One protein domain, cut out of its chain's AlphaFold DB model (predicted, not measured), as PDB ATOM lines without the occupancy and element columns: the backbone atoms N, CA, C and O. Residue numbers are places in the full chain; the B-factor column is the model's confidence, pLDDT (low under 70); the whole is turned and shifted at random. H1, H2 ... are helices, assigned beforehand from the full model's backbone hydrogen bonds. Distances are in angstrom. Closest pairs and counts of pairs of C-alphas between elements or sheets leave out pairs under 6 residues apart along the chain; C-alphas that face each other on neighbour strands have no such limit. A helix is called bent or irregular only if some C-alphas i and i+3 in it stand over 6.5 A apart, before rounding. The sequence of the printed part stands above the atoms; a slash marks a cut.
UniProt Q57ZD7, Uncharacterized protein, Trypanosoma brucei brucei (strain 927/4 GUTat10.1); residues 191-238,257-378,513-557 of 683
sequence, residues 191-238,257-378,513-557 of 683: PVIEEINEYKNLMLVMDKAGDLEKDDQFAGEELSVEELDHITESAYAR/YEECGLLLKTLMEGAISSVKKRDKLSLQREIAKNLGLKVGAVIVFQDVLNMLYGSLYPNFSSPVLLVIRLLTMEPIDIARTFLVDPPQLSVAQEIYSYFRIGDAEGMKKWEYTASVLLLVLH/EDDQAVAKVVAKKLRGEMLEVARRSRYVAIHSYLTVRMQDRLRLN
ATOM      1  N   PRO A 191     -18.351   7.041  -8.661       93.49
ATOM      2  CA  PRO A 191     -18.385   6.077  -9.754       93.49
ATOM      3  C   PRO A 191     -17.127   5.198  -9.758       93.49
ATOM      4  O   PRO A 191     -16.020   5.687  -9.548       93.49
ATOM      5  N   VAL A 192     -17.281   3.906 -10.058       92.61
ATOM      6  CA  VAL A 192     -16.171   2.930 -10.047       92.61
ATOM      7  C   VAL A 192     -15.007   3.370 -10.945       92.61
ATOM      8  O   VAL A 192     -13.851   3.149 -10.603       92.61
ATOM      9  N   ILE A 193     -15.287   4.024 -12.076       93.55
ATOM     10  CA  ILE A 193     -14.244   4.538 -12.973       93.55
ATOM     11  C   ILE A 193     -13.370   5.611 -12.306       93.55
ATOM     12  O   ILE A 193     -12.159   5.625 -12.511       93.55
ATOM     13  N   GLU A 194     -13.958   6.470 -11.472       94.95
ATOM     14  CA  GLU A 194     -13.211   7.467 -10.704       94.95
ATOM     15  C   GLU A 194     -12.377   6.795  -9.612       94.95
ATOM     16  O   GLU A 194     -11.230   7.179  -9.412       94.95
ATOM     17  N   GLU A 195     -12.906   5.754  -8.961       94.89
ATOM     18  CA  GLU A 195     -12.145   4.949  -7.995       94.89
ATOM     19  C   GLU A 195     -10.938   4.263  -8.656       94.89
ATOM     20  O   GLU A 195      -9.837   4.302  -8.113       94.89
ATOM     21  N   ILE A 196     -11.108   3.686  -9.852       94.61
ATOM     22  CA  ILE A 196     -10.005   3.093 -10.627       94.61
ATOM     23  C   ILE A 196      -8.941   4.149 -10.950       94.61
ATOM     24  O   ILE A 196      -7.748   3.879 -10.824       94.61
ATOM     25  N   ASN A 197      -9.356   5.348 -11.364       95.45
ATOM     26  CA  ASN A 197      -8.425   6.436 -11.663       95.45
ATOM     27  C   ASN A 197      -7.702   6.937 -10.404       95.45
ATOM     28  O   ASN A 197      -6.515   7.234 -10.476       95.45
ATOM     29  N   GLU A 198      -8.377   6.976  -9.253       95.15
ATOM     30  CA  GLU A 198      -7.767   7.303  -7.959       95.15
ATOM     31  C   GLU A 198      -6.663   6.297  -7.599       95.15
ATOM     32  O   GLU A 198      -5.556   6.712  -7.269       95.15
ATOM     33  N   TYR A 199      -6.915   4.989  -7.743       95.98
ATOM     34  CA  TYR A 199      -5.887   3.962  -7.531       95.98
ATOM     35  C   TYR A 199      -4.695   4.139  -8.471       95.98
ATOM     36  O   TYR A 199      -3.559   4.163  -8.007       95.98
ATOM     37  N   LYS A 200      -4.938   4.319  -9.775       95.90
ATOM     38  CA  LYS A 200      -3.864   4.527 -10.760       95.90
ATOM     39  C   LYS A 200      -3.020   5.756 -10.437       95.90
ATOM     40  O   LYS A 200      -1.798   5.686 -10.493       95.90
ATOM     41  N   ASN A 201      -3.662   6.866 -10.080       96.85
ATOM     42  CA  ASN A 201      -2.965   8.090  -9.702       96.85
ATOM     43  C   ASN A 201      -2.156   7.894  -8.418       96.85
ATOM     44  O   ASN A 201      -1.004   8.313  -8.358       96.85
ATOM     45  N   LEU A 202      -2.732   7.235  -7.409       95.56
ATOM     46  CA  LEU A 202      -2.039   6.950  -6.158       95.56
ATOM     47  C   LEU A 202      -0.816   6.057  -6.388       95.56
ATOM     48  O   LEU A 202       0.258   6.383  -5.894       95.56
ATOM     49  N   MET A 203      -0.956   4.987  -7.174       96.37
ATOM     50  CA  MET A 203       0.162   4.122  -7.556       96.37
ATOM     51  C   MET A 203       1.253   4.919  -8.273       96.37
ATOM     52  O   MET A 203       2.390   4.891  -7.831       96.37
ATOM     53  N   LEU A 204       0.911   5.739  -9.273       96.22
ATOM     54  CA  LEU A 204       1.886   6.593  -9.967       96.22
ATOM     55  C   LEU A 204       2.633   7.548  -9.020       96.22
ATOM     56  O   LEU A 204       3.834   7.769  -9.183       96.22
ATOM     57  N   VAL A 205       1.939   8.129  -8.037       94.50
ATOM     58  CA  VAL A 205       2.564   9.004  -7.032       94.50
ATOM     59  C   VAL A 205       3.501   8.210  -6.125       94.50
ATOM     60  O   VAL A 205       4.611   8.669  -5.859       94.50
ATOM     61  N   MET A 206       3.081   7.031  -5.662       93.12
ATOM     62  CA  MET A 206       3.893   6.172  -4.796       93.12
ATOM     63  C   MET A 206       5.108   5.611  -5.534       93.12
ATOM     64  O   MET A 206       6.210   5.669  -4.999       93.12
ATOM     65  N   ASP A 207       4.941   5.174  -6.780       95.20
ATOM     66  CA  ASP A 207       6.021   4.683  -7.636       95.20
ATOM     67  C   ASP A 207       7.069   5.778  -7.858       95.20
ATOM     68  O   ASP A 207       8.266   5.540  -7.717       95.20
ATOM     69  N   LYS A 208       6.625   7.016  -8.117       94.16
ATOM     70  CA  LYS A 208       7.523   8.167  -8.258       94.16
ATOM     71  C   LYS A 208       8.223   8.527  -6.944       94.16
ATOM     72  O   LYS A 208       9.396   8.883  -6.965       94.16
ATOM     73  N   ALA A 209       7.527   8.453  -5.810       90.71
ATOM     74  CA  ALA A 209       8.121   8.720  -4.498       90.71
ATOM     75  C   ALA A 209       9.144   7.642  -4.088       90.71
ATOM     76  O   ALA A 209      10.145   7.949  -3.438       90.71
ATOM     77  N   GLY A 210       8.906   6.391  -4.486       90.54
ATOM     78  CA  GLY A 210       9.808   5.263  -4.273       90.54
ATOM     79  C   GLY A 210      10.935   5.135  -5.291       90.54
ATOM     80  O   GLY A 210      11.819   4.309  -5.074       90.54
ATOM     81  N   ASP A 211      10.914   5.939  -6.361       92.08
ATOM     82  CA  ASP A 211      11.799   5.788  -7.522       92.08
ATOM     83  C   ASP A 211      11.755   4.346  -8.062       92.08
ATOM     84  O   ASP A 211      12.784   3.691  -8.221       92.08
ATOM     85  N   LEU A 212      10.537   3.809  -8.226       94.29
ATOM     86  CA  LEU A 212      10.320   2.431  -8.661       94.29
ATOM     87  C   LEU A 212      10.522   2.296 -10.169       94.29
ATOM     88  O   LEU A 212       9.926   3.022 -10.969       94.29
ATOM     89  N   GLU A 213      11.322   1.309 -10.547       93.55
ATOM     90  CA  GLU A 213      11.508   0.901 -11.933       93.55
ATOM     91  C   GLU A 213      10.444  -0.120 -12.349       93.55
ATOM     92  O   GLU A 213       9.723  -0.683 -11.523       93.55
ATOM     93  N   LYS A 214      10.352  -0.400 -13.654       94.27
ATOM     94  CA  LYS A 214       9.389  -1.381 -14.180       94.27
ATOM     95  C   LYS A 214       9.554  -2.762 -13.554       94.27
ATOM     96  O   LYS A 214       8.558  -3.399 -13.243       94.27
ATOM     97  N   ASP A 215      10.789  -3.208 -13.345       93.55
ATOM     98  CA  ASP A 215      11.058  -4.513 -12.736       93.55
ATOM     99  C   ASP A 215      10.555  -4.581 -11.286       93.55
ATOM    100  O   ASP A 215      10.090  -5.629 -10.840       93.55
ATOM    101  N   ASP A 216      10.572  -3.456 -10.567       94.87
ATOM    102  CA  ASP A 216      10.034  -3.369  -9.209       94.87
ATOM    103  C   ASP A 216       8.506  -3.390  -9.209       94.87
ATOM    104  O   ASP A 216       7.893  -4.057  -8.378       94.87
ATOM    105  N   GLN A 217       7.888  -2.691 -10.166       95.51
ATOM    106  CA  GLN A 217       6.440  -2.729 -10.377       95.51
ATOM    107  C   GLN A 217       5.995  -4.160 -10.693       95.51
ATOM    108  O   GLN A 217       5.091  -4.674 -10.042       95.51
ATOM    109  N   PHE A 218       6.692  -4.861 -11.594       95.50
ATOM    110  CA  PHE A 218       6.397  -6.262 -11.904       95.50
ATOM    111  C   PHE A 218       6.537  -7.182 -10.686       95.50
ATOM    112  O   PHE A 218       5.686  -8.050 -10.484       95.50
ATOM    113  N   ALA A 219       7.554  -6.972  -9.842       94.19
ATOM    114  CA  ALA A 219       7.668  -7.678  -8.566       94.19
ATOM    115  C   ALA A 219       6.499  -7.353  -7.619       94.19
ATOM    116  O   ALA A 219       6.074  -8.204  -6.845       94.19
ATOM    117  N   GLY A 220       5.940  -6.145  -7.683       92.40
ATOM    118  CA  GLY A 220       4.746  -5.776  -6.932       92.40
ATOM    119  C   GLY A 220       3.453  -6.414  -7.467       92.40
ATOM    120  O   GLY A 220       2.545  -6.713  -6.689       92.40
ATOM    121  N   GLU A 221       3.368  -6.635  -8.779       93.54
ATOM    122  CA  GLU A 221       2.178  -7.113  -9.500       93.54
ATOM    123  C   GLU A 221       2.051  -8.647  -9.581       93.54
ATOM    124  O   GLU A 221       0.995  -9.160  -9.958       93.54
ATOM    125  N   GLU A 222       3.094  -9.408  -9.234       89.21
ATOM    126  CA  GLU A 222       3.109 -10.873  -9.394       89.21
ATOM    127  C   GLU A 222       2.251 -11.651  -8.377       89.21
ATOM    128  O   GLU A 222       2.043 -12.864  -8.543       89.21
ATOM    129  N   LEU A 223       1.789 -10.977  -7.319       91.91
ATOM    130  CA  LEU A 223       1.013 -11.573  -6.234       91.91
ATOM    131  C   LEU A 223      -0.489 -11.520  -6.513       91.91
ATOM    132  O   LEU A 223      -1.051 -10.470  -6.826       91.91
ATOM    133  N   SER A 224      -1.164 -12.653  -6.323       89.42
ATOM    134  CA  SER A 224      -2.626 -12.683  -6.247       89.42
ATOM    135  C   SER A 224      -3.125 -12.162  -4.891       89.42
ATOM    136  O   SER A 224      -2.361 -12.036  -3.930       89.42
ATOM    137  N   VAL A 225      -4.432 -11.882  -4.780       91.53
ATOM    138  CA  VAL A 225      -5.028 -11.458  -3.498       91.53
ATOM    139  C   VAL A 225      -4.877 -12.528  -2.422       91.53
ATOM    140  O   VAL A 225      -4.651 -12.204  -1.260       91.53
ATOM    141  N   GLU A 226      -4.983 -13.797  -2.811       93.30
ATOM    142  CA  GLU A 226      -4.875 -14.941  -1.912       93.30
ATOM    143  C   GLU A 226      -3.443 -15.120  -1.408       93.30
ATOM    144  O   GLU A 226      -3.242 -15.342  -0.218       93.30
ATOM    145  N   GLU A 227      -2.444 -14.956  -2.282       93.93
ATOM    146  CA  GLU A 227      -1.029 -15.011  -1.901       93.93
ATOM    147  C   GLU A 227      -0.662 -13.867  -0.950       93.93
ATOM    148  O   GLU A 227      -0.072 -14.107   0.104       93.93
ATOM    149  N   LEU A 228      -1.063 -12.634  -1.282       95.26
ATOM    150  CA  LEU A 228      -0.833 -11.450  -0.451       95.26
ATOM    151  C   LEU A 228      -1.431 -11.622   0.954       95.26
ATOM    152  O   LEU A 228      -0.763 -11.400   1.969       95.26
ATOM    153  N   ASP A 229      -2.695 -12.041   1.013       95.01
ATOM    154  CA  ASP A 229      -3.400 -12.268   2.268       95.01
ATOM    155  C   ASP A 229      -2.776 -13.428   3.063       95.01
ATOM    156  O   ASP A 229      -2.624 -13.316   4.280       95.01
ATOM    157  N   HIS A 230      -2.366 -14.516   2.400       95.49
ATOM    158  CA  HIS A 230      -1.712 -15.661   3.045       95.49
ATOM    159  C   HIS A 230      -0.363 -15.289   3.666       95.49
ATOM    160  O   HIS A 230      -0.103 -15.656   4.814       95.49
ATOM    161  N   ILE A 231       0.480 -14.539   2.949       97.11
ATOM    162  CA  ILE A 231       1.775 -14.062   3.460       97.11
ATOM    163  C   ILE A 231       1.553 -13.148   4.664       97.11
ATOM    164  O   ILE A 231       2.194 -13.319   5.702       97.11
ATOM    165  N   THR A 232       0.587 -12.229   4.549       94.76
ATOM    166  CA  THR A 232       0.227 -11.315   5.636       94.76
ATOM    167  C   THR A 232      -0.188 -12.085   6.883       94.76
ATOM    168  O   THR A 232       0.296 -11.777   7.964       94.76
ATOM    169  N   GLU A 233      -1.041 -13.107   6.764       93.11
ATOM    170  CA  GLU A 233      -1.440 -13.936   7.909       93.11
ATOM    171  C   GLU A 233      -0.288 -14.776   8.466       93.11
ATOM    172  O   GLU A 233      -0.153 -14.908   9.684       93.11
ATOM    173  N   SER A 234       0.559 -15.317   7.591       94.63
ATOM    174  CA  SER A 234       1.684 -16.167   7.983       94.63
ATOM    175  C   SER A 234       2.747 -15.406   8.775       94.63
ATOM    176  O   SER A 234       3.363 -15.982   9.665       94.63
ATOM    177  N   ALA A 235       2.912 -14.101   8.540       95.07
ATOM    178  CA  ALA A 235       3.816 -13.258   9.323       95.07
ATOM    179  C   ALA A 235       3.416 -13.114  10.806       95.07
ATOM    180  O   ALA A 235       4.285 -12.907  11.654       95.07
ATOM    181  N   TYR A 236       2.129 -13.276  11.142       92.66
ATOM    182  CA  TYR A 236       1.665 -13.313  12.538       92.66
ATOM    183  C   TYR A 236       1.882 -14.680  13.196       92.66
ATOM    184  O   TYR A 236       1.904 -14.774  14.426       92.66
ATOM    185  N   ALA A 237       1.991 -15.748  12.402       90.64
ATOM    186  CA  ALA A 237       2.130 -17.096  12.926       90.64
ATOM    187  C   ALA A 237       3.488 -17.251  13.614       90.64
ATOM    188  O   ALA A 237       4.527 -16.923  13.054       90.64
ATOM    189  N   ARG A 238       3.495 -17.770  14.838       89.68
ATOM    190  CA  ARG A 238       4.703 -18.113  15.600       89.68
ATOM    191  C   ARG A 238       4.471 -19.439  16.302       89.68
ATOM    192  O   ARG A 238       3.317 -19.837  16.474       89.68
ATOM    193  N   TYR A 257      41.315 -17.588  14.237       86.50
ATOM    194  CA  TYR A 257      40.598 -16.528  13.503       86.50
ATOM    195  C   TYR A 257      40.970 -16.506  12.021       86.50
ATOM    196  O   TYR A 257      40.112 -16.294  11.159       86.50
ATOM    197  N   GLU A 258      42.226 -16.801  11.720       86.28
ATOM    198  CA  GLU A 258      42.792 -16.886  10.386       86.28
ATOM    199  C   GLU A 258      42.049 -17.899   9.499       86.28
ATOM    200  O   GLU A 258      41.868 -17.647   8.305       86.28
ATOM    201  N   GLU A 259      41.530 -18.990  10.073       85.43
ATOM    202  CA  GLU A 259      40.757 -20.012   9.352       85.43
ATOM    203  C   GLU A 259      39.436 -19.457   8.803       85.43
ATOM    204  O   GLU A 259      38.955 -19.866   7.743       85.43
ATOM    205  N   CYS A 260      38.873 -18.441   9.463       85.83
ATOM    206  CA  CYS A 260      37.674 -17.752   8.994       85.83
ATOM    207  C   CYS A 260      37.956 -16.725   7.889       85.83
ATOM    208  O   CYS A 260      37.013 -16.230   7.266       85.83
ATOM    209  N   GLY A 261      39.222 -16.394   7.617       86.96
ATOM    210  CA  GLY A 261      39.605 -15.268   6.762       86.96
ATOM    211  C   GLY A 261      38.971 -15.294   5.365       86.96
ATOM    212  O   GLY A 261      38.495 -14.267   4.880       86.96
ATOM    213  N   LEU A 262      38.884 -16.466   4.721       89.17
ATOM    214  CA  LEU A 262      38.275 -16.609   3.387       89.17
ATOM    215  C   LEU A 262      36.755 -16.381   3.389       89.17
ATOM    216  O   LEU A 262      36.213 -15.749   2.475       89.17
ATOM    217  N   LEU A 263      36.067 -16.873   4.419       90.11
ATOM    218  CA  LEU A 263      34.629 -16.676   4.607       90.11
ATOM    219  C   LEU A 263      34.323 -15.211   4.915       90.11
ATOM    220  O   LEU A 263      33.478 -14.603   4.257       90.11
ATOM    221  N   LEU A 264      35.061 -14.619   5.858       89.30
ATOM    222  CA  LEU A 264      34.933 -13.207   6.211       89.30
ATOM    223  C   LEU A 264      35.202 -12.313   5.005       89.30
ATOM    224  O   LEU A 264      34.422 -11.401   4.741       89.30
ATOM    225  N   LYS A 265      36.236 -12.612   4.213       90.56
ATOM    226  CA  LYS A 265      36.509 -11.899   2.964       90.56
ATOM    227  C   LYS A 265      35.322 -11.967   2.006       90.56
ATOM    228  O   LYS A 265      34.919 -10.930   1.487       90.56
ATOM    229  N   THR A 266      34.735 -13.147   1.810       91.01
ATOM    230  CA  THR A 266      33.575 -13.330   0.921       91.01
ATOM    231  C   THR A 266      32.373 -12.515   1.403       91.01
ATOM    232  O   THR A 266      31.715 -11.855   0.603       91.01
ATOM    233  N   LEU A 267      32.126 -12.475   2.715       90.44
ATOM    234  CA  LEU A 267      31.066 -11.655   3.309       90.44
ATOM    235  C   LEU A 267      31.334 -10.157   3.158       90.44
ATOM    236  O   LEU A 267      30.437  -9.403   2.793       90.44
ATOM    237  N   MET A 268      32.570  -9.708   3.380       90.75
ATOM    238  CA  MET A 268      32.935  -8.303   3.188       90.75
ATOM    239  C   MET A 268      32.829  -7.894   1.716       90.75
ATOM    240  O   MET A 268      32.320  -6.814   1.412       90.75
ATOM    241  N   GLU A 269      33.258  -8.749   0.788       90.04
ATOM    242  CA  GLU A 269      33.121  -8.527  -0.652       90.04
ATOM    243  C   GLU A 269      31.650  -8.505  -1.084       90.04
ATOM    244  O   GLU A 269      31.263  -7.605  -1.834       90.04
ATOM    245  N   GLY A 270      30.817  -9.407  -0.557       87.36
ATOM    246  CA  GLY A 270      29.366  -9.417  -0.752       87.36
ATOM    247  C   GLY A 270      28.709  -8.133  -0.241       87.36
ATOM    248  O   GLY A 270      27.980  -7.460  -0.976       87.36
ATOM    249  N   ALA A 271      29.054  -7.699   0.972       88.49
ATOM    250  CA  ALA A 271      28.579  -6.445   1.543       88.49
ATOM    251  C   ALA A 271      28.995  -5.242   0.681       88.49
ATOM    252  O   ALA A 271      28.167  -4.397   0.341       88.49
ATOM    253  N   ILE A 272      30.258  -5.173   0.252       89.05
ATOM    254  CA  ILE A 272      30.755  -4.111  -0.633       89.05
ATOM    255  C   ILE A 272      30.048  -4.151  -1.994       89.05
ATOM    256  O   ILE A 272      29.717  -3.098  -2.541       89.05
ATOM    257  N   SER A 273      29.817  -5.341  -2.543       86.63
ATOM    258  CA  SER A 273      29.108  -5.560  -3.805       86.63
ATOM    259  C   SER A 273      27.673  -5.051  -3.718       86.63
ATOM    260  O   SER A 273      27.257  -4.312  -4.609       86.63
ATOM    261  N   SER A 274      26.958  -5.332  -2.621       81.74
ATOM    262  CA  SER A 274      25.593  -4.832  -2.396       81.74
ATOM    263  C   SER A 274      25.534  -3.302  -2.429       81.74
ATOM    264  O   SER A 274      24.730  -2.730  -3.157       81.74
ATOM    265  N   VAL A 275      26.484  -2.639  -1.762       82.46
ATOM    266  CA  VAL A 275      26.599  -1.173  -1.732       82.46
ATOM    267  C   VAL A 275      26.988  -0.605  -3.104       82.46
ATOM    268  O   VAL A 275      26.592   0.497  -3.472       82.46
ATOM    269  N   LYS A 276      27.793  -1.332  -3.890       85.16
ATOM    270  CA  LYS A 276      28.252  -0.867  -5.209       85.16
ATOM    271  C   LYS A 276      27.233  -1.097  -6.322       85.16
ATOM    272  O   LYS A 276      27.174  -0.284  -7.244       85.16
ATOM    273  N   LYS A 277      26.479  -2.201  -6.285       70.34
ATOM    274  CA  LYS A 277      25.686  -2.685  -7.427       70.34
ATOM    275  C   LYS A 277      24.498  -1.798  -7.797       70.34
ATOM    276  O   LYS A 277      23.932  -2.023  -8.859       70.34
ATOM    277  N   ARG A 278      24.116  -0.800  -6.990       71.49
ATOM    278  CA  ARG A 278      22.895   0.016  -7.178       71.49
ATOM    279  C   ARG A 278      21.600  -0.809  -7.333       71.49
ATOM    280  O   ARG A 278      20.551  -0.231  -7.600       71.49
ATOM    281  N   ASP A 279      21.652  -2.131  -7.140       83.35
ATOM    282  CA  ASP A 279      20.486  -3.007  -7.090       83.35
ATOM    283  C   ASP A 279      19.934  -3.001  -5.667       83.35
ATOM    284  O   ASP A 279      20.350  -3.771  -4.791       83.35
ATOM    285  N   LYS A 280      18.969  -2.106  -5.471       86.45
ATOM    286  CA  LYS A 280      18.285  -1.860  -4.202       86.45
ATOM    287  C   LYS A 280      17.360  -3.007  -3.763       86.45
ATOM    288  O   LYS A 280      16.750  -2.886  -2.707       86.45
ATOM    289  N   LEU A 281      17.231  -4.095  -4.535       91.46
ATOM    290  CA  LEU A 281      16.470  -5.298  -4.160       91.46
ATOM    291  C   LEU A 281      17.319  -6.583  -4.201       91.46
ATOM    292  O   LEU A 281      16.782  -7.693  -4.221       91.46
ATOM    293  N   SER A 282      18.648  -6.451  -4.214       91.95
ATOM    294  CA  SER A 282      19.594  -7.575  -4.296       91.95
ATOM    295  C   SER A 282      19.383  -8.636  -3.207       91.95
ATOM    296  O   SER A 282      19.370  -9.827  -3.519       91.95
ATOM    297  N   LEU A 283      19.125  -8.227  -1.959       94.67
ATOM    298  CA  LEU A 283      18.819  -9.141  -0.850       94.67
ATOM    299  C   LEU A 283      17.547  -9.959  -1.114       94.67
ATOM    300  O   LEU A 283      17.546 -11.181  -0.991       94.67
ATOM    301  N   GLN A 284      16.450  -9.295  -1.479       96.49
ATOM    302  CA  GLN A 284      15.164  -9.961  -1.685       96.49
ATOM    303  C   GLN A 284      15.219 -10.885  -2.901       96.49
ATOM    304  O   GLN A 284      14.626 -11.961  -2.875       96.49
ATOM    305  N   ARG A 285      15.973 -10.504  -3.941       95.49
ATOM    306  CA  ARG A 285      16.235 -11.339  -5.121       95.49
ATOM    307  C   ARG A 285      17.086 -12.564  -4.789       95.49
ATOM    308  O   ARG A 285      16.782 -13.641  -5.295       95.49
ATOM    309  N   GLU A 286      18.103 -12.434  -3.934       96.03
ATOM    310  CA  GLU A 286      18.894 -13.571  -3.435       96.03
ATOM    311  C   GLU A 286      18.002 -14.567  -2.685       96.03
ATOM    312  O   GLU A 286      17.941 -15.741  -3.053       96.03
ATOM    313  N   ILE A 287      17.240 -14.083  -1.699       97.66
ATOM    314  CA  ILE A 287      16.324 -14.910  -0.904       97.66
ATOM    315  C   ILE A 287      15.301 -15.600  -1.811       97.66
ATOM    316  O   ILE A 287      15.105 -16.814  -1.718       97.66
ATOM    317  N   ALA A 288      14.677 -14.845  -2.718       97.45
ATOM    318  CA  ALA A 288      13.685 -15.374  -3.641       97.45
ATOM    319  C   ALA A 288      14.273 -16.459  -4.552       97.45
ATOM    320  O   ALA A 288      13.704 -17.542  -4.668       97.45
ATOM    321  N   LYS A 289      15.450 -16.220  -5.135       96.94
ATOM    322  CA  LYS A 289      16.132 -17.193  -5.993       96.94
ATOM    323  C   LYS A 289      16.469 -18.479  -5.238       96.94
ATOM    324  O   LYS A 289      16.204 -19.566  -5.745       96.94
ATOM    325  N   ASN A 290      17.044 -18.366  -4.044       96.78
ATOM    326  CA  ASN A 290      17.559 -19.516  -3.297       96.78
ATOM    327  C   ASN A 290      16.465 -20.397  -2.695       96.78
ATOM    328  O   ASN A 290      16.677 -21.595  -2.523       96.78
ATOM    329  N   LEU A 291      15.315 -19.806  -2.370       96.63
ATOM    330  CA  LEU A 291      14.167 -20.511  -1.796       96.63
ATOM    331  C   LEU A 291      13.076 -20.828  -2.831       96.63
ATOM    332  O   LEU A 291      12.064 -21.425  -2.475       96.63
ATOM    333  N   GLY A 292      13.257 -20.439  -4.098       95.45
ATOM    334  CA  GLY A 292      12.260 -20.644  -5.155       95.45
ATOM    335  C   GLY A 292      10.980 -19.828  -4.943       95.45
ATOM    336  O   GLY A 292       9.882 -20.321  -5.197       95.45
ATOM    337  N   LEU A 293      11.113 -18.598  -4.444       96.51
ATOM    338  CA  LEU A 293      10.007 -17.697  -4.119       96.51
ATOM    339  C   LEU A 293       9.851 -16.589  -5.164       96.51
ATOM    340  O   LEU A 293      10.739 -16.304  -5.964       96.51
ATOM    341  N   LYS A 294       8.709 -15.914  -5.080       95.86
ATOM    342  CA  LYS A 294       8.438 -14.631  -5.729       95.86
ATOM    343  C   LYS A 294       9.124 -13.491  -4.969       95.86
ATOM    344  O   LYS A 294       9.116 -13.488  -3.738       95.86
ATOM    345  N   VAL A 295       9.677 -12.505  -5.672       97.05
ATOM    346  CA  VAL A 295      10.378 -11.365  -5.049       97.05
ATOM    347  C   VAL A 295       9.401 -10.498  -4.251       97.05
ATOM    348  O   VAL A 295       9.667 -10.161  -3.097       97.05
ATOM    349  N   GLY A 296       8.230 -10.212  -4.815       97.04
ATOM    350  CA  GLY A 296       7.126  -9.520  -4.161       97.04
ATOM    351  C   GLY A 296       6.659 -10.224  -2.894       97.04
ATOM    352  O   GLY A 296       6.336  -9.562  -1.912       97.04
ATOM    353  N   ALA A 297       6.693 -11.563  -2.857       97.82
ATOM    354  CA  ALA A 297       6.323 -12.307  -1.654       97.82
ATOM    355  C   ALA A 297       7.299 -12.042  -0.499       97.82
ATOM    356  O   ALA A 297       6.872 -11.823   0.636       97.82
ATOM    357  N   VAL A 298       8.603 -12.017  -0.791       98.28
ATOM    358  CA  VAL A 298       9.648 -11.684   0.189       98.28
ATOM    359  C   VAL A 298       9.503 -10.235   0.661       98.28
ATOM    360  O   VAL A 298       9.594  -9.969   1.858       98.28
ATOM    361  N   ILE A 299       9.219  -9.309  -0.258       98.02
ATOM    362  CA  ILE A 299       9.029  -7.885   0.045       98.02
ATOM    363  C   ILE A 299       7.807  -7.650   0.939       98.02
ATOM    364  O   ILE A 299       7.918  -6.955   1.947       98.02
ATOM    365  N   VAL A 300       6.656  -8.245   0.617       97.87
ATOM    366  CA  VAL A 300       5.453  -8.142   1.458       97.87
ATOM    367  C   VAL A 300       5.712  -8.758   2.828       97.87
ATOM    368  O   VAL A 300       5.340  -8.173   3.842       97.87
ATOM    369  N   PHE A 301       6.386  -9.909   2.892       98.27
ATOM    370  CA  PHE A 301       6.734 -10.519   4.171       98.27
ATOM    371  C   PHE A 301       7.619  -9.587   5.014       98.27
ATOM    372  O   PHE A 301       7.311  -9.347   6.180       98.27
ATOM    373  N   GLN A 302       8.653  -8.986   4.420       98.00
ATOM    374  CA  GLN A 302       9.496  -7.976   5.069       98.00
ATOM    375  C   GLN A 302       8.692  -6.768   5.568       98.00
ATOM    376  O   GLN A 302       8.920  -6.301   6.684       98.00
ATOM    377  N   ASP A 303       7.764  -6.259   4.761       97.10
ATOM    378  CA  ASP A 303       6.925  -5.112   5.107       97.10
ATOM    379  C   ASP A 303       6.012  -5.414   6.305       97.10
ATOM    380  O   ASP A 303       5.948  -4.639   7.262       97.10
ATOM    381  N   VAL A 304       5.390  -6.596   6.326       97.22
ATOM    382  CA  VAL A 304       4.557  -7.033   7.455       97.22
ATOM    383  C   VAL A 304       5.406  -7.258   8.711       97.22
ATOM    384  O   VAL A 304       4.994  -6.855   9.797       97.22
ATOM    385  N   LEU A 305       6.611  -7.827   8.595       97.14
ATOM    386  CA  LEU A 305       7.538  -7.948   9.727       97.14
ATOM    387  C   LEU A 305       7.960  -6.579  10.273       97.14
ATOM    388  O   LEU A 305       8.014  -6.400  11.488       97.14
ATOM    389  N   ASN A 306       8.223  -5.602   9.403       95.44
ATOM    390  CA  ASN A 306       8.527  -4.235   9.820       95.44
ATOM    391  C   ASN A 306       7.348  -3.598  10.554       95.44
ATOM    392  O   ASN A 306       7.516  -3.023  11.628       95.44
ATOM    393  N   MET A 307       6.141  -3.757  10.008       95.30
ATOM    394  CA  MET A 307       4.916  -3.308  10.652       95.30
ATOM    395  C   MET A 307       4.760  -3.949  12.034       95.30
ATOM    396  O   MET A 307       4.459  -3.236  12.980       95.30
ATOM    397  N   LEU A 308       5.048  -5.236  12.216       93.79
ATOM    398  CA  LEU A 308       4.905  -5.897  13.517       93.79
ATOM    399  C   LEU A 308       6.020  -5.559  14.518       93.79
ATOM    400  O   LEU A 308       5.741  -5.395  15.706       93.79
ATOM    401  N   TYR A 309       7.269  -5.452  14.058       92.19
ATOM    402  CA  TYR A 309       8.440  -5.508  14.941       92.19
ATOM    403  C   TYR A 309       9.382  -4.300  14.849       92.19
ATOM    404  O   TYR A 309      10.228  -4.151  15.725       92.19
ATOM    405  N   GLY A 310       9.252  -3.410  13.861       90.93
ATOM    406  CA  GLY A 310      10.195  -2.298  13.661       90.93
ATOM    407  C   GLY A 310      10.352  -1.375  14.876       90.93
ATOM    408  O   GLY A 310      11.464  -1.005  15.237       90.93
ATOM    409  N   SER A 311       9.263  -1.085  15.590       88.63
ATOM    410  CA  SER A 311       9.283  -0.296  16.834       88.63
ATOM    411  C   SER A 311       9.922  -1.019  18.025       88.63
ATOM    412  O   SER A 311      10.395  -0.355  18.943       88.63
ATOM    413  N   LEU A 312       9.967  -2.357  18.016       85.20
ATOM    414  CA  LEU A 312      10.654  -3.150  19.044       85.20
ATOM    415  C   LEU A 312      12.170  -3.190  18.820       85.20
ATOM    416  O   LEU A 312      12.926  -3.395  19.768       85.20
ATOM    417  N   TYR A 313      12.606  -2.969  17.578       86.06
ATOM    418  CA  TYR A 313      14.006  -2.966  17.170       86.06
ATOM    419  C   TYR A 313      14.340  -1.675  16.403       86.06
ATOM    420  O   TYR A 313      14.686  -1.734  15.225       86.06
ATOM    421  N   PRO A 314      14.298  -0.493  17.049       78.89
ATOM    422  CA  PRO A 314      14.435   0.802  16.365       78.89
ATOM    423  C   PRO A 314      15.801   1.013  15.687       78.89
ATOM    424  O   PRO A 314      15.960   1.918  14.869       78.89
ATOM    425  N   ASN A 315      16.798   0.194  16.029       80.52
ATOM    426  CA  ASN A 315      18.130   0.215  15.425       80.52
ATOM    427  C   ASN A 315      18.260  -0.717  14.207       80.52
ATOM    428  O   ASN A 315      19.290  -0.686  13.529       80.52
ATOM    429  N   PHE A 316      17.254  -1.551  13.937       87.99
ATOM    430  CA  PHE A 316      17.235  -2.493  12.826       87.99
ATOM    431  C   PHE A 316      16.377  -1.950  11.689       87.99
ATOM    432  O   PHE A 316      15.246  -1.514  11.885       87.99
ATOM    433  N   SER A 317      16.917  -1.995  10.474       90.01
ATOM    434  CA  SER A 317      16.128  -1.755   9.270       90.01
ATOM    435  C   SER A 317      15.283  -2.990   8.940       90.01
ATOM    436  O   SER A 317      15.596  -4.107   9.361       90.01
ATOM    437  N   SER A 318      14.222  -2.820   8.146       93.87
ATOM    438  CA  SER A 318      13.347  -3.939   7.772       93.87
ATOM    439  C   SER A 318      14.060  -5.123   7.089       93.87
ATOM    440  O   SER A 318      13.677  -6.256   7.381       93.87
ATOM    441  N   PRO A 319      15.133  -4.941   6.285       95.41
ATOM    442  CA  PRO A 319      15.958  -6.054   5.810       95.41
ATOM    443  C   PRO A 319      16.565  -6.908   6.929       95.41
ATOM    444  O   PRO A 319      16.585  -8.130   6.826       95.41
ATOM    445  N   VAL A 320      17.023  -6.291   8.024       94.77
ATOM    446  CA  VAL A 320      17.586  -7.021   9.172       94.77
ATOM    447  C   VAL A 320      16.501  -7.862   9.845       94.77
ATOM    448  O   VAL A 320      16.729  -9.026  10.160       94.77
ATOM    449  N   LEU A 321      15.296  -7.303   9.998       95.65
ATOM    450  CA  LEU A 321      14.144  -8.021  10.548       95.65
ATOM    451  C   LEU A 321      13.777  -9.244   9.696       95.65
ATOM    452  O   LEU A 321      13.548 -10.324  10.239       95.65
ATOM    453  N   LEU A 322      13.771  -9.090   8.368       97.97
ATOM    454  CA  LEU A 322      13.549 -10.191   7.429       97.97
ATOM    455  C   LEU A 322      14.570 -11.316   7.634       97.97
ATOM    456  O   LEU A 322      14.177 -12.472   7.780       97.97
ATOM    457  N   VAL A 323      15.863 -10.984   7.669       97.01
ATOM    458  CA  VAL A 323      16.924 -11.988   7.807       97.01
ATOM    459  C   VAL A 323      16.838 -12.701   9.156       97.01
ATOM    460  O   VAL A 323      16.850 -13.928   9.182       97.01
ATOM    461  N   ILE A 324      16.666 -11.970  10.264       96.14
ATOM    462  CA  ILE A 324      16.504 -12.581  11.594       96.14
ATOM    463  C   ILE A 324      15.311 -13.537  11.594       96.14
ATOM    464  O   ILE A 324      15.423 -14.671  12.063       96.14
ATOM    465  N   ARG A 325      14.175 -13.113  11.026       96.84
ATOM    466  CA  ARG A 325      12.992 -13.966  10.951       96.84
ATOM    467  C   ARG A 325      13.291 -15.263  10.204       96.84
ATOM    468  O   ARG A 325      12.980 -16.329  10.727       96.84
ATOM    469  N   LEU A 326      13.913 -15.180   9.029       97.28
ATOM    470  CA  LEU A 326      14.244 -16.345   8.203       97.28
ATOM    471  C   LEU A 326      15.242 -17.295   8.875       97.28
ATOM    472  O   LEU A 326      15.104 -18.505   8.725       97.28
ATOM    473  N   LEU A 327      16.206 -16.777   9.642       95.15
ATOM    474  CA  LEU A 327      17.152 -17.612  10.389       95.15
ATOM    475  C   LEU A 327      16.475 -18.455  11.471       95.15
ATOM    476  O   LEU A 327      16.916 -19.565  11.743       95.15
ATOM    477  N   THR A 328      15.404 -17.941  12.073       94.86
ATOM    478  CA  THR A 328      14.650 -18.664  13.110       94.86
ATOM    479  C   THR A 328      13.584 -19.602  12.548       94.86
ATOM    480  O   THR A 328      12.912 -20.278  13.314       94.86
ATOM    481  N   MET A 329      13.374 -19.624  11.230       95.63
ATOM    482  CA  MET A 329      12.354 -20.462  10.602       95.63
ATOM    483  C   MET A 329      12.916 -21.835  10.241       95.63
ATOM    484  O   MET A 329      13.913 -21.951   9.525       95.63
ATOM    485  N   GLU A 330      12.204 -22.885  10.641       93.30
ATOM    486  CA  GLU A 330      12.465 -24.231  10.145       93.30
ATOM    487  C   GLU A 330      11.998 -24.362   8.685       93.30
ATOM    488  O   GLU A 330      11.146 -23.594   8.217       93.30
ATOM    489  N   PRO A 331      12.465 -25.373   7.925       94.85
ATOM    490  CA  PRO A 331      12.067 -25.524   6.526       94.85
ATOM    491  C   PRO A 331      10.552 -25.613   6.318       94.85
ATOM    492  O   PRO A 331      10.013 -25.152   5.312       94.85
ATOM    493  N   ILE A 332       9.842 -26.195   7.290       94.49
ATOM    494  CA  ILE A 332       8.384 -26.288   7.233       94.49
ATOM    495  C   ILE A 332       7.706 -24.933   7.457       94.49
ATOM    496  O   ILE A 332       6.625 -24.709   6.920       94.49
ATOM    497  N   ASP A 333       8.332 -24.015   8.193       95.26
ATOM    498  CA  ASP A 333       7.813 -22.664   8.385       95.26
ATOM    499  C   ASP A 333       7.965 -21.841   7.104       95.26
ATOM    500  O   ASP A 333       7.052 -21.090   6.755       95.26
ATOM    501  N   ILE A 334       9.058 -22.034   6.352       96.18
ATOM    502  CA  ILE A 334       9.252 -21.430   5.020       96.18
ATOM    503  C   ILE A 334       8.172 -21.942   4.059       96.18
ATOM    504  O   ILE A 334       7.452 -21.143   3.455       96.18
ATOM    505  N   ALA A 335       7.983 -23.264   3.989       94.89
ATOM    506  CA  ALA A 335       6.930 -23.882   3.182       94.89
ATOM    507  C   ALA A 335       5.526 -23.389   3.567       94.89
ATOM    508  O   ALA A 335       4.703 -23.095   2.701       94.89
ATOM    509  N   ARG A 336       5.242 -23.271   4.872       94.58
ATOM    510  CA  ARG A 336       3.970 -22.747   5.387       94.58
ATOM    511  C   ARG A 336       3.765 -21.292   4.972       94.58
ATOM    512  O   ARG A 336       2.670 -20.950   4.539       94.58
ATOM    513  N   THR A 337       4.795 -20.461   5.095       96.03
ATOM    514  CA  THR A 337       4.710 -19.011   4.868       96.03
ATOM    515  C   THR A 337       4.539 -18.672   3.397       96.03
ATOM    516  O   THR A 337       3.681 -17.862   3.059       96.03
ATOM    517  N   PHE A 338       5.298 -19.327   2.518       95.73
ATOM    518  CA  PHE A 338       5.337 -18.985   1.095       95.73
ATOM    519  C   PHE A 338       4.618 -19.980   0.177       95.73
ATOM    520  O   PHE A 338       4.596 -19.776  -1.031       95.73
ATOM    521  N   LEU A 339       4.010 -21.037   0.730       92.76
ATOM    522  CA  LEU A 339       3.295 -22.081  -0.022       92.76
ATOM    523  C   LEU A 339       4.168 -22.788  -1.072       92.76
ATOM    524  O   LEU A 339       3.714 -23.105  -2.171       92.76
ATOM    525  N   VAL A 340       5.415 -23.068  -0.695       91.66
ATOM    526  CA  VAL A 340       6.401 -23.787  -1.512       91.66
ATOM    527  C   VAL A 340       6.766 -25.136  -0.894       91.66
ATOM    528  O   VAL A 340       6.377 -25.444   0.237       91.66
ATOM    529  N   ASP A 341       7.514 -25.950  -1.636       90.69
ATOM    530  CA  ASP A 341       8.147 -27.144  -1.078       90.69
ATOM    531  C   ASP A 341       9.144 -26.745   0.030       90.69
ATOM    532  O   ASP A 341       9.867 -25.757  -0.122       90.69
ATOM    533  N   PRO A 342       9.206 -27.485   1.155       93.30
ATOM    534  CA  PRO A 342      10.158 -27.189   2.213       93.30
ATOM    535  C   PRO A 342      11.587 -27.358   1.687       93.30
ATOM    536  O   PRO A 342      11.884 -28.403   1.093       93.30
ATOM    537  N   PRO A 343      12.482 -26.382   1.923       94.29
ATOM    538  CA  PRO A 343      13.888 -26.560   1.603       94.29
ATOM    539  C   PRO A 343      14.469 -27.739   2.395       94.29
ATOM    540  O   PRO A 343      13.910 -28.192   3.396       94.29
ATOM    541  N   GLN A 344      15.595 -28.277   1.930       91.77
ATOM    542  CA  GLN A 344      16.226 -29.415   2.606       91.77
ATOM    543  C   GLN A 344      16.751 -29.031   3.996       91.77
ATOM    544  O   GLN A 344      16.573 -29.791   4.948       91.77
ATOM    545  N   LEU A 345      17.342 -27.839   4.100       92.48
ATOM    546  CA  LEU A 345      17.906 -27.255   5.314       92.48
ATOM    547  C   LEU A 345      17.244 -25.905   5.598       92.48
ATOM    548  O   LEU A 345      16.736 -25.253   4.679       92.48
ATOM    549  N   SER A 346      17.235 -25.483   6.865       93.70
ATOM    550  CA  SER A 346      16.879 -24.099   7.193       93.70
ATOM    551  C   SER A 346      17.963 -23.143   6.690       93.70
ATOM    552  O   SER A 346      19.111 -23.542   6.478       93.70
ATOM    553  N   VAL A 347      17.616 -21.862   6.525       95.60
ATOM    554  CA  VAL A 347      18.584 -20.831   6.106       95.60
ATOM    555  C   VAL A 347      19.750 -20.763   7.096       95.60
ATOM    556  O   VAL A 347      20.906 -20.720   6.688       95.60
ATOM    557  N   ALA A 348      19.453 -20.832   8.398       92.91
ATOM    558  CA  ALA A 348      20.475 -20.875   9.433       92.91
ATOM    559  C   ALA A 348      21.367 -22.114   9.305       92.91
ATOM    560  O   ALA A 348      22.583 -21.967   9.266       92.91
ATOM    561  N   GLN A 349      20.792 -23.317   9.185       91.33
ATOM    562  CA  GLN A 349      21.567 -24.557   9.031       91.33
ATOM    563  C   GLN A 349      22.504 -24.507   7.823       91.33
ATOM    564  O   GLN A 349      23.651 -24.934   7.929       91.33
ATOM    565  N   GLU A 350      22.037 -23.978   6.692       92.98
ATOM    566  CA  GLU A 350      22.856 -23.870   5.488       92.98
ATOM    567  C   GLU A 350      24.013 -22.878   5.683       92.98
ATOM    568  O   GLU A 350      25.164 -23.236   5.441       92.98
ATOM    569  N   ILE A 351      23.756 -21.682   6.223       92.64
ATOM    570  CA  ILE A 351      24.823 -20.703   6.487       92.64
ATOM    571  C   ILE A 351      25.821 -21.221   7.536       92.64
ATOM    572  O   ILE A 351      27.030 -21.144   7.316       92.64
ATOM    573  N   TYR A 352      25.341 -21.805   8.640       89.02
ATOM    574  CA  TYR A 352      26.198 -22.445   9.644       89.02
ATOM    575  C   TYR A 352      27.063 -23.546   9.034       89.02
ATOM    576  O   TYR A 352      28.230 -23.675   9.397       89.02
ATOM    577  N   SER A 353      26.518 -24.322   8.093       88.35
ATOM    578  CA  SER A 353      27.269 -25.397   7.452       88.35
ATOM    579  C   SER A 353      28.470 -24.881   6.661       88.35
ATOM    580  O   SER A 353      29.523 -25.504   6.744       88.35
ATOM    581  N   TYR A 354      28.356 -23.731   5.985       90.69
ATOM    582  CA  TYR A 354      29.466 -23.123   5.244       90.69
ATOM    583  C   TYR A 354      30.579 -22.621   6.159       90.69
ATOM    584  O   TYR A 354      31.748 -22.828   5.848       90.69
ATOM    585  N   PHE A 355      30.229 -22.022   7.303       87.08
ATOM    586  CA  PHE A 355      31.222 -21.668   8.321       87.08
ATOM    587  C   PHE A 355      31.933 -22.898   8.871       87.08
ATOM    588  O   PHE A 355      33.149 -22.892   9.002       87.08
ATOM    589  N   ARG A 356      31.175 -23.962   9.138       80.84
ATOM    590  CA  ARG A 356      31.697 -25.201   9.711       80.84
ATOM    591  C   ARG A 356      32.676 -25.939   8.797       80.84
ATOM    592  O   ARG A 356      33.525 -26.637   9.309       80.84
ATOM    593  N   ILE A 357      32.530 -25.853   7.473       85.28
ATOM    594  CA  ILE A 357      33.412 -26.568   6.526       85.28
ATOM    595  C   ILE A 357      34.381 -25.642   5.776       85.28
ATOM    596  O   ILE A 357      35.051 -26.089   4.848       85.28
ATOM    597  N   GLY A 358      34.408 -24.345   6.104       85.39
ATOM    598  CA  GLY A 358      35.242 -23.367   5.399       85.39
ATOM    599  C   GLY A 358      34.837 -23.101   3.937       85.39
ATOM    600  O   GLY A 358      35.667 -22.655   3.146       85.39
ATOM    601  N   ASP A 359      33.586 -23.368   3.540       90.63
ATOM    602  CA  ASP A 359      33.150 -23.279   2.136       90.63
ATOM    603  C   ASP A 359      32.757 -21.848   1.732       90.63
ATOM    604  O   ASP A 359      31.590 -21.439   1.740       90.63
ATOM    605  N   ALA A 360      33.768 -21.073   1.344       91.77
ATOM    606  CA  ALA A 360      33.592 -19.715   0.843       91.77
ATOM    607  C   ALA A 360      32.833 -19.646  -0.497       91.77
ATOM    608  O   ALA A 360      32.194 -18.632  -0.782       91.77
ATOM    609  N   GLU A 361      32.877 -20.688  -1.334       93.40
ATOM    610  CA  GLU A 361      32.150 -20.692  -2.608       93.40
ATOM    611  C   GLU A 361      30.656 -20.935  -2.386       93.40
ATOM    612  O   GLU A 361      29.831 -20.197  -2.932       93.40
ATOM    613  N   GLY A 362      30.308 -21.879  -1.510       93.10
ATOM    614  CA  GLY A 362      28.946 -22.101  -1.034       93.10
ATOM    615  C   GLY A 362      28.352 -20.864  -0.365       93.10
ATOM    616  O   GLY A 362      27.210 -20.500  -0.656       93.10
ATOM    617  N   MET A 363      29.142 -20.131   0.430       92.35
ATOM    618  CA  MET A 363      28.696 -18.890   1.080       92.35
ATOM    619  C   MET A 363      28.201 -17.823   0.088       92.35
ATOM    620  O   MET A 363      27.309 -17.048   0.433       92.35
ATOM    621  N   LYS A 364      28.682 -17.810  -1.168       92.92
ATOM    622  CA  LYS A 364      28.187 -16.881  -2.208       92.92
ATOM    623  C   LYS A 364      26.698 -17.041  -2.499       92.92
ATOM    624  O   LYS A 364      26.079 -16.120  -3.024       92.92
ATOM    625  N   LYS A 365      26.113 -18.197  -2.169       94.32
ATOM    626  CA  LYS A 365      24.667 -18.404  -2.235       94.32
ATOM    627  C   LYS A 365      23.931 -17.400  -1.344       94.32
ATOM    628  O   LYS A 365      22.926 -16.858  -1.782       94.32
ATOM    629  N   TRP A 366      24.433 -17.138  -0.140       94.56
ATOM    630  CA  TRP A 366      23.796 -16.298   0.881       94.56
ATOM    631  C   TRP A 366      24.615 -15.040   1.198       94.56
ATOM    632  O   TRP A 366      24.581 -14.557   2.331       94.56
ATOM    633  N   GLU A 367      25.375 -14.512   0.232       91.55
ATOM    634  CA  GLU A 367      26.330 -13.428   0.484       91.55
ATOM    635  C   GLU A 367      25.653 -12.173   1.050       91.55
ATOM    636  O   GLU A 367      26.149 -11.605   2.025       91.55
ATOM    637  N   TYR A 368      24.507 -11.750   0.508       92.01
ATOM    638  CA  TYR A 368      23.792 -10.565   0.983       92.01
ATOM    639  C   TYR A 368      23.061 -10.849   2.289       92.01
ATOM    640  O   TYR A 368      23.125 -10.034   3.209       92.01
ATOM    641  N   THR A 369      22.418 -12.012   2.401       94.36
ATOM    642  CA  THR A 369      21.726 -12.437   3.624       94.36
ATOM    643  C   THR A 369      22.688 -12.481   4.810       94.36
ATOM    644  O   THR A 369      22.408 -11.891   5.853       94.36
ATOM    645  N   ALA A 370      23.858 -13.097   4.642       92.33
ATOM    646  CA  ALA A 370      24.877 -13.155   5.679       92.33
ATOM    647  C   ALA A 370      25.566 -11.793   5.901       92.33
ATOM    648  O   ALA A 370      25.847 -11.435   7.042       92.33
ATOM    649  N   SER A 371      25.747 -10.970   4.861       91.30
ATOM    650  CA  SER A 371      26.254  -9.593   5.017       91.30
ATOM    651  C   SER A 371      25.352  -8.734   5.905       91.30
ATOM    652  O   SER A 371      25.847  -7.967   6.729       91.30
ATOM    653  N   VAL A 372      24.027  -8.857   5.774       92.29
ATOM    654  CA  VAL A 372      23.056  -8.111   6.598       92.29
ATOM    655  C   VAL A 372      23.204  -8.435   8.088       92.29
ATOM    656  O   VAL A 372      22.921  -7.580   8.929       92.29
ATOM    657  N   LEU A 373      23.726  -9.613   8.439       90.14
ATOM    658  CA  LEU A 373      23.965 -10.002   9.830       90.14
ATOM    659  C   LEU A 373      25.100  -9.217  10.494       90.14
ATOM    660  O   LEU A 373      25.092  -9.078  11.714       90.14
ATOM    661  N   LEU A 374      25.980  -8.571   9.719       88.67
ATOM    662  CA  LEU A 374      26.937  -7.574  10.226       88.67
ATOM    663  C   LEU A 374      26.254  -6.320  10.802       88.67
ATOM    664  O   LEU A 374      26.918  -5.429  11.331       88.67
ATOM    665  N   LEU A 375      24.937  -6.181  10.635       88.78
ATOM    666  CA  LEU A 375      24.158  -5.097  11.228       88.78
ATOM    667  C   LEU A 375      23.487  -5.501  12.546       88.78
ATOM    668  O   LEU A 375      22.982  -4.618  13.247       88.78
ATOM    669  N   VAL A 376      23.493  -6.793  12.895       84.82
ATOM    670  CA  VAL A 376      22.942  -7.309  14.151       84.82
ATOM    671  C   VAL A 376      23.977  -7.126  15.252       84.82
ATOM    672  O   VAL A 376      24.710  -8.040  15.611       84.82
ATOM    673  N   LEU A 377      24.022  -5.916  15.795       76.06
ATOM    674  CA  LEU A 377      24.797  -5.608  16.986       76.06
ATOM    675  C   LEU A 377      23.910  -4.872  17.977       76.06
ATOM    676  O   LEU A 377      23.206  -3.924  17.598       76.06
ATOM    677  N   HIS A 378      23.972  -5.258  19.249       63.87
ATOM    678  CA  HIS A 378      23.374  -4.441  20.285       63.87
ATOM    679  C   HIS A 378      24.084  -3.087  20.326       63.87
ATOM    680  O   HIS A 378      25.293  -2.989  20.516       63.87
ATOM    681  N   GLU A 513      43.383  -5.199  14.389       86.67
ATOM    682  CA  GLU A 513      42.744  -3.872  14.430       86.67
ATOM    683  C   GLU A 513      42.300  -3.406  13.030       86.67
ATOM    684  O   GLU A 513      41.250  -2.769  12.895       86.67
ATOM    685  N   ASP A 514      43.062  -3.765  11.993       87.77
ATOM    686  CA  ASP A 514      42.747  -3.472  10.595       87.77
ATOM    687  C   ASP A 514      41.448  -4.158  10.145       87.77
ATOM    688  O   ASP A 514      40.591  -3.518   9.528       87.77
ATOM    689  N   ASP A 515      41.241  -5.419  10.526       88.28
ATOM    690  CA  ASP A 515      40.023  -6.170  10.214       88.28
ATOM    691  C   ASP A 515      38.809  -5.570  10.923       88.28
ATOM    692  O   ASP A 515      37.763  -5.350  10.301       88.28
ATOM    693  N   GLN A 516      38.957  -5.210  12.204       87.14
ATOM    694  CA  GLN A 516      37.903  -4.507  12.935       87.14
ATOM    695  C   GLN A 516      37.566  -3.163  12.276       87.14
ATOM    696  O   GLN A 516      36.392  -2.785  12.174       87.14
ATOM    697  N   ALA A 517      38.577  -2.415  11.824       87.36
ATOM    698  CA  ALA A 517      38.387  -1.137  11.152       87.36
ATOM    699  C   ALA A 517      37.643  -1.311   9.819       87.36
ATOM    700  O   ALA A 517      36.672  -0.586   9.558       87.36
ATOM    701  N   VAL A 518      38.032  -2.298   9.006       89.01
ATOM    702  CA  VAL A 518      37.352  -2.638   7.749       89.01
ATOM    703  C   VAL A 518      35.904  -3.033   8.018       89.01
ATOM    704  O   VAL A 518      34.999  -2.438   7.426       89.01
ATOM    705  N   ALA A 519      35.656  -3.951   8.953       88.82
ATOM    706  CA  ALA A 519      34.312  -4.407   9.294       88.82
ATOM    707  C   ALA A 519      33.420  -3.251   9.775       88.82
ATOM    708  O   ALA A 519      32.281  -3.113   9.323       88.82
ATOM    709  N   LYS A 520      33.942  -2.344  10.612       87.46
ATOM    710  CA  LYS A 520      33.222  -1.136  11.060       87.46
ATOM    711  C   LYS A 520      32.864  -0.210   9.897       87.46
ATOM    712  O   LYS A 520      31.743   0.309   9.846       87.46
ATOM    713  N   VAL A 521      33.780   0.000   8.949       89.12
ATOM    714  CA  VAL A 521      33.533   0.822   7.752       89.12
ATOM    715  C   VAL A 521      32.495   0.168   6.842       89.12
ATOM    716  O   VAL A 521      31.574   0.853   6.384       89.12
ATOM    717  N   VAL A 522      32.607  -1.141   6.603       89.98
ATOM    718  CA  VAL A 522      31.658  -1.913   5.793       89.98
ATOM    719  C   VAL A 522      30.273  -1.886   6.432       89.98
ATOM    720  O   VAL A 522      29.330  -1.452   5.778       89.98
ATOM    721  N   ALA A 523      30.145  -2.205   7.722       89.45
ATOM    722  CA  ALA A 523      28.873  -2.162   8.443       89.45
ATOM    723  C   ALA A 523      28.253  -0.753   8.450       89.45
ATOM    724  O   ALA A 523      27.033  -0.599   8.356       89.45
ATOM    725  N   LYS A 524      29.064   0.314   8.533       88.61
ATOM    726  CA  LYS A 524      28.572   1.698   8.418       88.61
ATOM    727  C   LYS A 524      27.985   1.980   7.033       88.61
ATOM    728  O   LYS A 524      26.899   2.552   6.963       88.61
ATOM    729  N   LYS A 525      28.680   1.593   5.958       90.08
ATOM    730  CA  LYS A 525      28.205   1.775   4.574       90.08
ATOM    731  C   LYS A 525      26.973   0.920   4.286       90.08
ATOM    732  O   LYS A 525      25.981   1.442   3.785       90.08
ATOM    733  N   LEU A 526      27.012  -0.349   4.683       90.35
ATOM    734  CA  LEU A 526      25.917  -1.298   4.530       90.35
ATOM    735  C   LEU A 526      24.653  -0.818   5.249       90.35
ATOM    736  O   LEU A 526      23.566  -0.934   4.703       90.35
ATOM    737  N   ARG A 527      24.774  -0.205   6.435       89.63
ATOM    738  CA  ARG A 527      23.622   0.381   7.142       89.63
ATOM    739  C   ARG A 527      22.932   1.479   6.329       89.63
ATOM    740  O   ARG A 527      21.708   1.526   6.320       89.63
ATOM    741  N   GLY A 528      23.700   2.347   5.668       86.95
ATOM    742  CA  GLY A 528      23.149   3.374   4.779       86.95
ATOM    743  C   GLY A 528      22.416   2.759   3.587       86.95
ATOM    744  O   GLY A 528      21.274   3.117   3.323       86.95
ATOM    745  N   GLU A 529      23.030   1.768   2.939       89.80
ATOM    746  CA  GLU A 529      22.413   1.056   1.813       89.80
ATOM    747  C   GLU A 529      21.135   0.314   2.228       89.80
ATOM    748  O   GLU A 529      20.115   0.390   1.553       89.80
ATOM    749  N   MET A 530      21.135  -0.349   3.387       90.53
ATOM    750  CA  MET A 530      19.964  -1.081   3.873       90.53
ATOM    751  C   MET A 530      18.784  -0.171   4.239       90.53
ATOM    752  O   MET A 530      17.650  -0.648   4.264       90.53
ATOM    753  N   LEU A 531      19.010   1.121   4.507       88.63
ATOM    754  CA  LEU A 531      17.926   2.100   4.645       88.63
ATOM    755  C   LEU A 531      17.296   2.433   3.286       88.63
ATOM    756  O   LEU A 531      16.072   2.523   3.191       88.63
ATOM    757  N   GLU A 532      18.102   2.544   2.228       88.95
ATOM    758  CA  GLU A 532      17.612   2.733   0.855       88.95
ATOM    759  C   GLU A 532      16.864   1.498   0.339       88.95
ATOM    760  O   GLU A 532      15.784   1.626  -0.242       88.95
ATOM    761  N   VAL A 533      17.382   0.297   0.622       91.86
ATOM    762  CA  VAL A 533      16.696  -0.979   0.361       91.86
ATOM    763  C   VAL A 533      15.363  -1.014   1.108       91.86
ATOM    764  O   VAL A 533      14.327  -1.254   0.493       91.86
ATOM    765  N   ALA A 534      15.350  -0.707   2.412       92.83
ATOM    766  CA  ALA A 534      14.123  -0.664   3.210       92.83
ATOM    767  C   ALA A 534      13.088   0.310   2.622       92.83
ATOM    768  O   ALA A 534      11.910  -0.038   2.508       92.83
ATOM    769  N   ARG A 535      13.531   1.505   2.207       91.79
ATOM    770  CA  ARG A 535      12.685   2.502   1.542       91.79
ATOM    771  C   ARG A 535      12.093   1.937   0.255       91.79
ATOM    772  O   ARG A 535      10.882   2.026   0.073       91.79
ATOM    773  N   ARG A 536      12.904   1.354  -0.632       92.95
ATOM    774  CA  ARG A 536      12.405   0.844  -1.918       92.95
ATOM    775  C   ARG A 536      11.474  -0.352  -1.735       92.95
ATOM    776  O   ARG A 536      10.386  -0.344  -2.305       92.95
ATOM    777  N   SER A 537      11.829  -1.318  -0.882       94.75
ATOM    778  CA  SER A 537      10.969  -2.468  -0.564       94.75
ATOM    779  C   SER A 537       9.596  -2.034  -0.050       94.75
ATOM    780  O   SER A 537       8.587  -2.581  -0.480       94.75
ATOM    781  N   ARG A 538       9.533  -1.004   0.804       94.41
ATOM    782  CA  ARG A 538       8.266  -0.435   1.284       94.41
ATOM    783  C   ARG A 538       7.382   0.053   0.136       94.41
ATOM    784  O   ARG A 538       6.196  -0.255   0.102       94.41
ATOM    785  N   TYR A 539       7.934   0.809  -0.811       95.02
ATOM    786  CA  TYR A 539       7.147   1.307  -1.940       95.02
ATOM    787  C   TYR A 539       6.686   0.181  -2.870       95.02
ATOM    788  O   TYR A 539       5.554   0.232  -3.346       95.02
ATOM    789  N   VAL A 540       7.492  -0.868  -3.054       96.81
ATOM    790  CA  VAL A 540       7.059  -2.074  -3.779       96.81
ATOM    791  C   VAL A 540       5.931  -2.797  -3.036       96.81
ATOM    792  O   VAL A 540       4.950  -3.192  -3.660       96.81
ATOM    793  N   ALA A 541       5.995  -2.905  -1.704       97.00
ATOM    794  CA  ALA A 541       4.905  -3.476  -0.911       97.00
ATOM    795  C   ALA A 541       3.615  -2.645  -1.036       97.00
ATOM    796  O   ALA A 541       2.545  -3.198  -1.290       97.00
ATOM    797  N   ILE A 542       3.710  -1.310  -0.940       96.05
ATOM    798  CA  ILE A 542       2.586  -0.388  -1.189       96.05
ATOM    799  C   ILE A 542       1.993  -0.628  -2.579       96.05
ATOM    800  O   ILE A 542       0.771  -0.732  -2.705       96.05
ATOM    801  N   HIS A 543       2.840  -0.770  -3.600       97.16
ATOM    802  CA  HIS A 543       2.407  -1.097  -4.952       97.16
ATOM    803  C   HIS A 543       1.626  -2.423  -4.983       97.16
ATOM    804  O   HIS A 543       0.514  -2.449  -5.502       97.16
ATOM    805  N   SER A 544       2.121  -3.491  -4.345       96.81
ATOM    806  CA  SER A 544       1.399  -4.769  -4.235       96.81
ATOM    807  C   SER A 544       0.019  -4.626  -3.589       96.81
ATOM    808  O   SER A 544      -0.973  -5.112  -4.142       96.81
ATOM    809  N   TYR A 545      -0.077  -3.936  -2.445       96.34
ATOM    810  CA  TYR A 545      -1.359  -3.733  -1.761       96.34
ATOM    811  C   TYR A 545      -2.350  -2.968  -2.648       96.34
ATOM    812  O   TYR A 545      -3.515  -3.354  -2.759       96.34
ATOM    813  N   LEU A 546      -1.898  -1.899  -3.310       96.11
ATOM    814  CA  LEU A 546      -2.747  -1.077  -4.169       96.11
ATOM    815  C   LEU A 546      -3.176  -1.816  -5.441       96.11
ATOM    816  O   LEU A 546      -4.357  -1.766  -5.788       96.11
ATOM    817  N   THR A 547      -2.268  -2.538  -6.100       94.27
ATOM    818  CA  THR A 547      -2.558  -3.301  -7.322       94.27
ATOM    819  C   THR A 547      -3.656  -4.322  -7.081       94.27
ATOM    820  O   THR A 547      -4.650  -4.348  -7.810       94.27
ATOM    821  N   VAL A 548      -3.526  -5.131  -6.027       91.49
ATOM    822  CA  VAL A 548      -4.508  -6.170  -5.703       91.49
ATOM    823  C   VAL A 548      -5.897  -5.563  -5.460       91.49
ATOM    824  O   VAL A 548      -6.896  -6.062  -5.984       91.49
ATOM    825  N   ARG A 549      -5.981  -4.436  -4.743       91.54
ATOM    826  CA  ARG A 549      -7.254  -3.744  -4.468       91.54
ATOM    827  C   ARG A 549      -7.812  -3.005  -5.687       91.54
ATOM    828  O   ARG A 549      -9.032  -2.915  -5.847       91.54
ATOM    829  N   MET A 550      -6.953  -2.521  -6.579       92.84
ATOM    830  CA  MET A 550      -7.373  -1.953  -7.858       92.84
ATOM    831  C   MET A 550      -8.033  -3.020  -8.743       92.84
ATOM    832  O   MET A 550      -9.056  -2.732  -9.369       92.84
ATOM    833  N   GLN A 551      -7.510  -4.253  -8.771       88.73
ATOM    834  CA  GLN A 551      -8.115  -5.350  -9.543       88.73
ATOM    835  C   GLN A 551      -9.557  -5.638  -9.102       88.73
ATOM    836  O   GLN A 551     -10.435  -5.808  -9.949       88.73
ATOM    837  N   ASP A 552      -9.849  -5.560  -7.799       87.56
ATOM    838  CA  ASP A 552     -11.221  -5.680  -7.289       87.56
ATOM    839  C   ASP A 552     -12.161  -4.614  -7.872       87.56
ATOM    840  O   ASP A 552     -13.342  -4.878  -8.100       87.56
ATOM    841  N   ARG A 553     -11.660  -3.403  -8.139       91.00
ATOM    842  CA  ARG A 553     -12.446  -2.326  -8.761       91.00
ATOM    843  C   ARG A 553     -12.588  -2.485 -10.263       91.00
ATOM    844  O   ARG A 553     -13.664  -2.211 -10.793       91.00
ATOM    845  N   LEU A 554     -11.563  -2.987 -10.944       90.59
ATOM    846  CA  LEU A 554     -11.636  -3.296 -12.373       90.59
ATOM    847  C   LEU A 554     -12.727  -4.336 -12.681       90.59
ATOM    848  O   LEU A 554     -13.381  -4.232 -13.720       90.59
ATOM    849  N   ARG A 555     -13.001  -5.263 -11.753       87.32
ATOM    850  CA  ARG A 555     -14.124  -6.218 -11.838       87.32
ATOM    851  C   ARG A 555     -15.505  -5.555 -11.792       87.32
ATOM    852  O   ARG A 555     -16.472  -6.137 -12.265       87.32
ATOM    853  N   LEU A 556     -15.626  -4.353 -11.228       89.10
ATOM    854  CA  LEU A 556     -16.910  -3.659 -11.072       89.10
ATOM    855  C   LEU A 556     -17.248  -2.734 -12.250       89.10
ATOM    856  O   LEU A 556     -18.352  -2.193 -12.303       89.10
ATOM    857  N   ASN A 557     -16.320  -2.528 -13.187       90.45
ATOM    858  CA  ASN A 557     -16.521  -1.653 -14.337       90.45
ATOM    859  C   ASN A 557     -16.766  -2.478 -15.618       90.45
ATOM    860  O   ASN A 557     -15.874  -3.226 -16.023       90.45
TER     861      ASN A 557
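What this domain is: This is residues 191 to 238, 257 to 378 and 513 to 557 of the 683 residues of an uncharacterized protein of Trypanosoma brucei brucei (strain 927/4 GUTat10.1) (UniProt Q57ZD7). One very long helix, H11, runs as a spine along the longest axis; H1 runs back beside its residues 535 to 554, and a cluster of shorter, mostly crossed helices covers another side of it. In that cluster H2, H3, H4, H6, H7 and H10 pack on the spine, while H8 and H9 lie farther out from it. The printed part has 215 residues with eleven named helices, H1 to H11 in order, and no named strand: all helix. It is compact, with a radius of gyration of the C-alphas of 18.5 A, and spans 68 by 34 by 30 A, only just a rod.

Where its parts are: H1, residues 192 to 210, begins at C-alpha 192 (-16.171, 2.930, -10.047) and is 26.7 A long. H2 is residues 214 to 221 and H3 residues 225 to 236. H4, residues 257 to 276, is 27.3 A long and irregular: C-alphas 259 and 262 are 7.3 A apart. H5 is residues 282 to 291; H6, residues 295 to 309, is 20.9 A long. H7 is residues 318 to 327, H8 331 to 338 and H9 347 to 357. H10, residues 360 to 375, is 20.3 A long and irregular, with C-alphas 365 and 368 8.5 A apart and a kink of 79 degrees near residue 367. H11, residues 513 to 554, is 60.6 A long and ends at C-alpha 554 (-11.636, -3.296, -12.373).

How they stand to each other: H11 is the hub, touching seven helices. H1 touches it at a shallow tilt of 10 degrees, opposite ways; the closest C-alphas, of Gly 210 and Tyr 539, are 5.3 A apart. H6 touches residues 537 to 544 of H11, about perpendicular at 76 degrees, with C-alphas of Val 300 and Ala 541 closest at 5.3 A. H10 touches H4, closest at Leu 263 and Ala 360, C-alphas 4.9 A apart. H5 touches H6, with C-alphas of Ala 288 and Val 295 closest at 5.4 A. H8 touches H3, closest at C-alphas of Ser 234 and Thr 337, 5.2 A. H7 and H9 touch only at their ends, with C-alphas of Leu 327 and Ala 348 closest at 4.8 A. H1 and H4 are apart. Every O i to N i+4 pair is within hydrogen-bond range in H1, H2 and H5 to H9; the counts are 7 of 8 in H3, 13 of 16 in H4, 36 of 38 in H11 and 4 of 12 in H10, where 9 of 13 O i to N i+3 pairs are.

The domain as a whole: The C-alphas farthest apart, of Pro 191 and Glu 258, are 68.4 A apart. Residues 239 to 256 and 379 to 512 are not printed; the gaps are 36.0 A and 20.2 A between C-alphas. Of the links printed whole, none is long. Mean pLDDT of the printed part is 91.9; residue 378 is under 70.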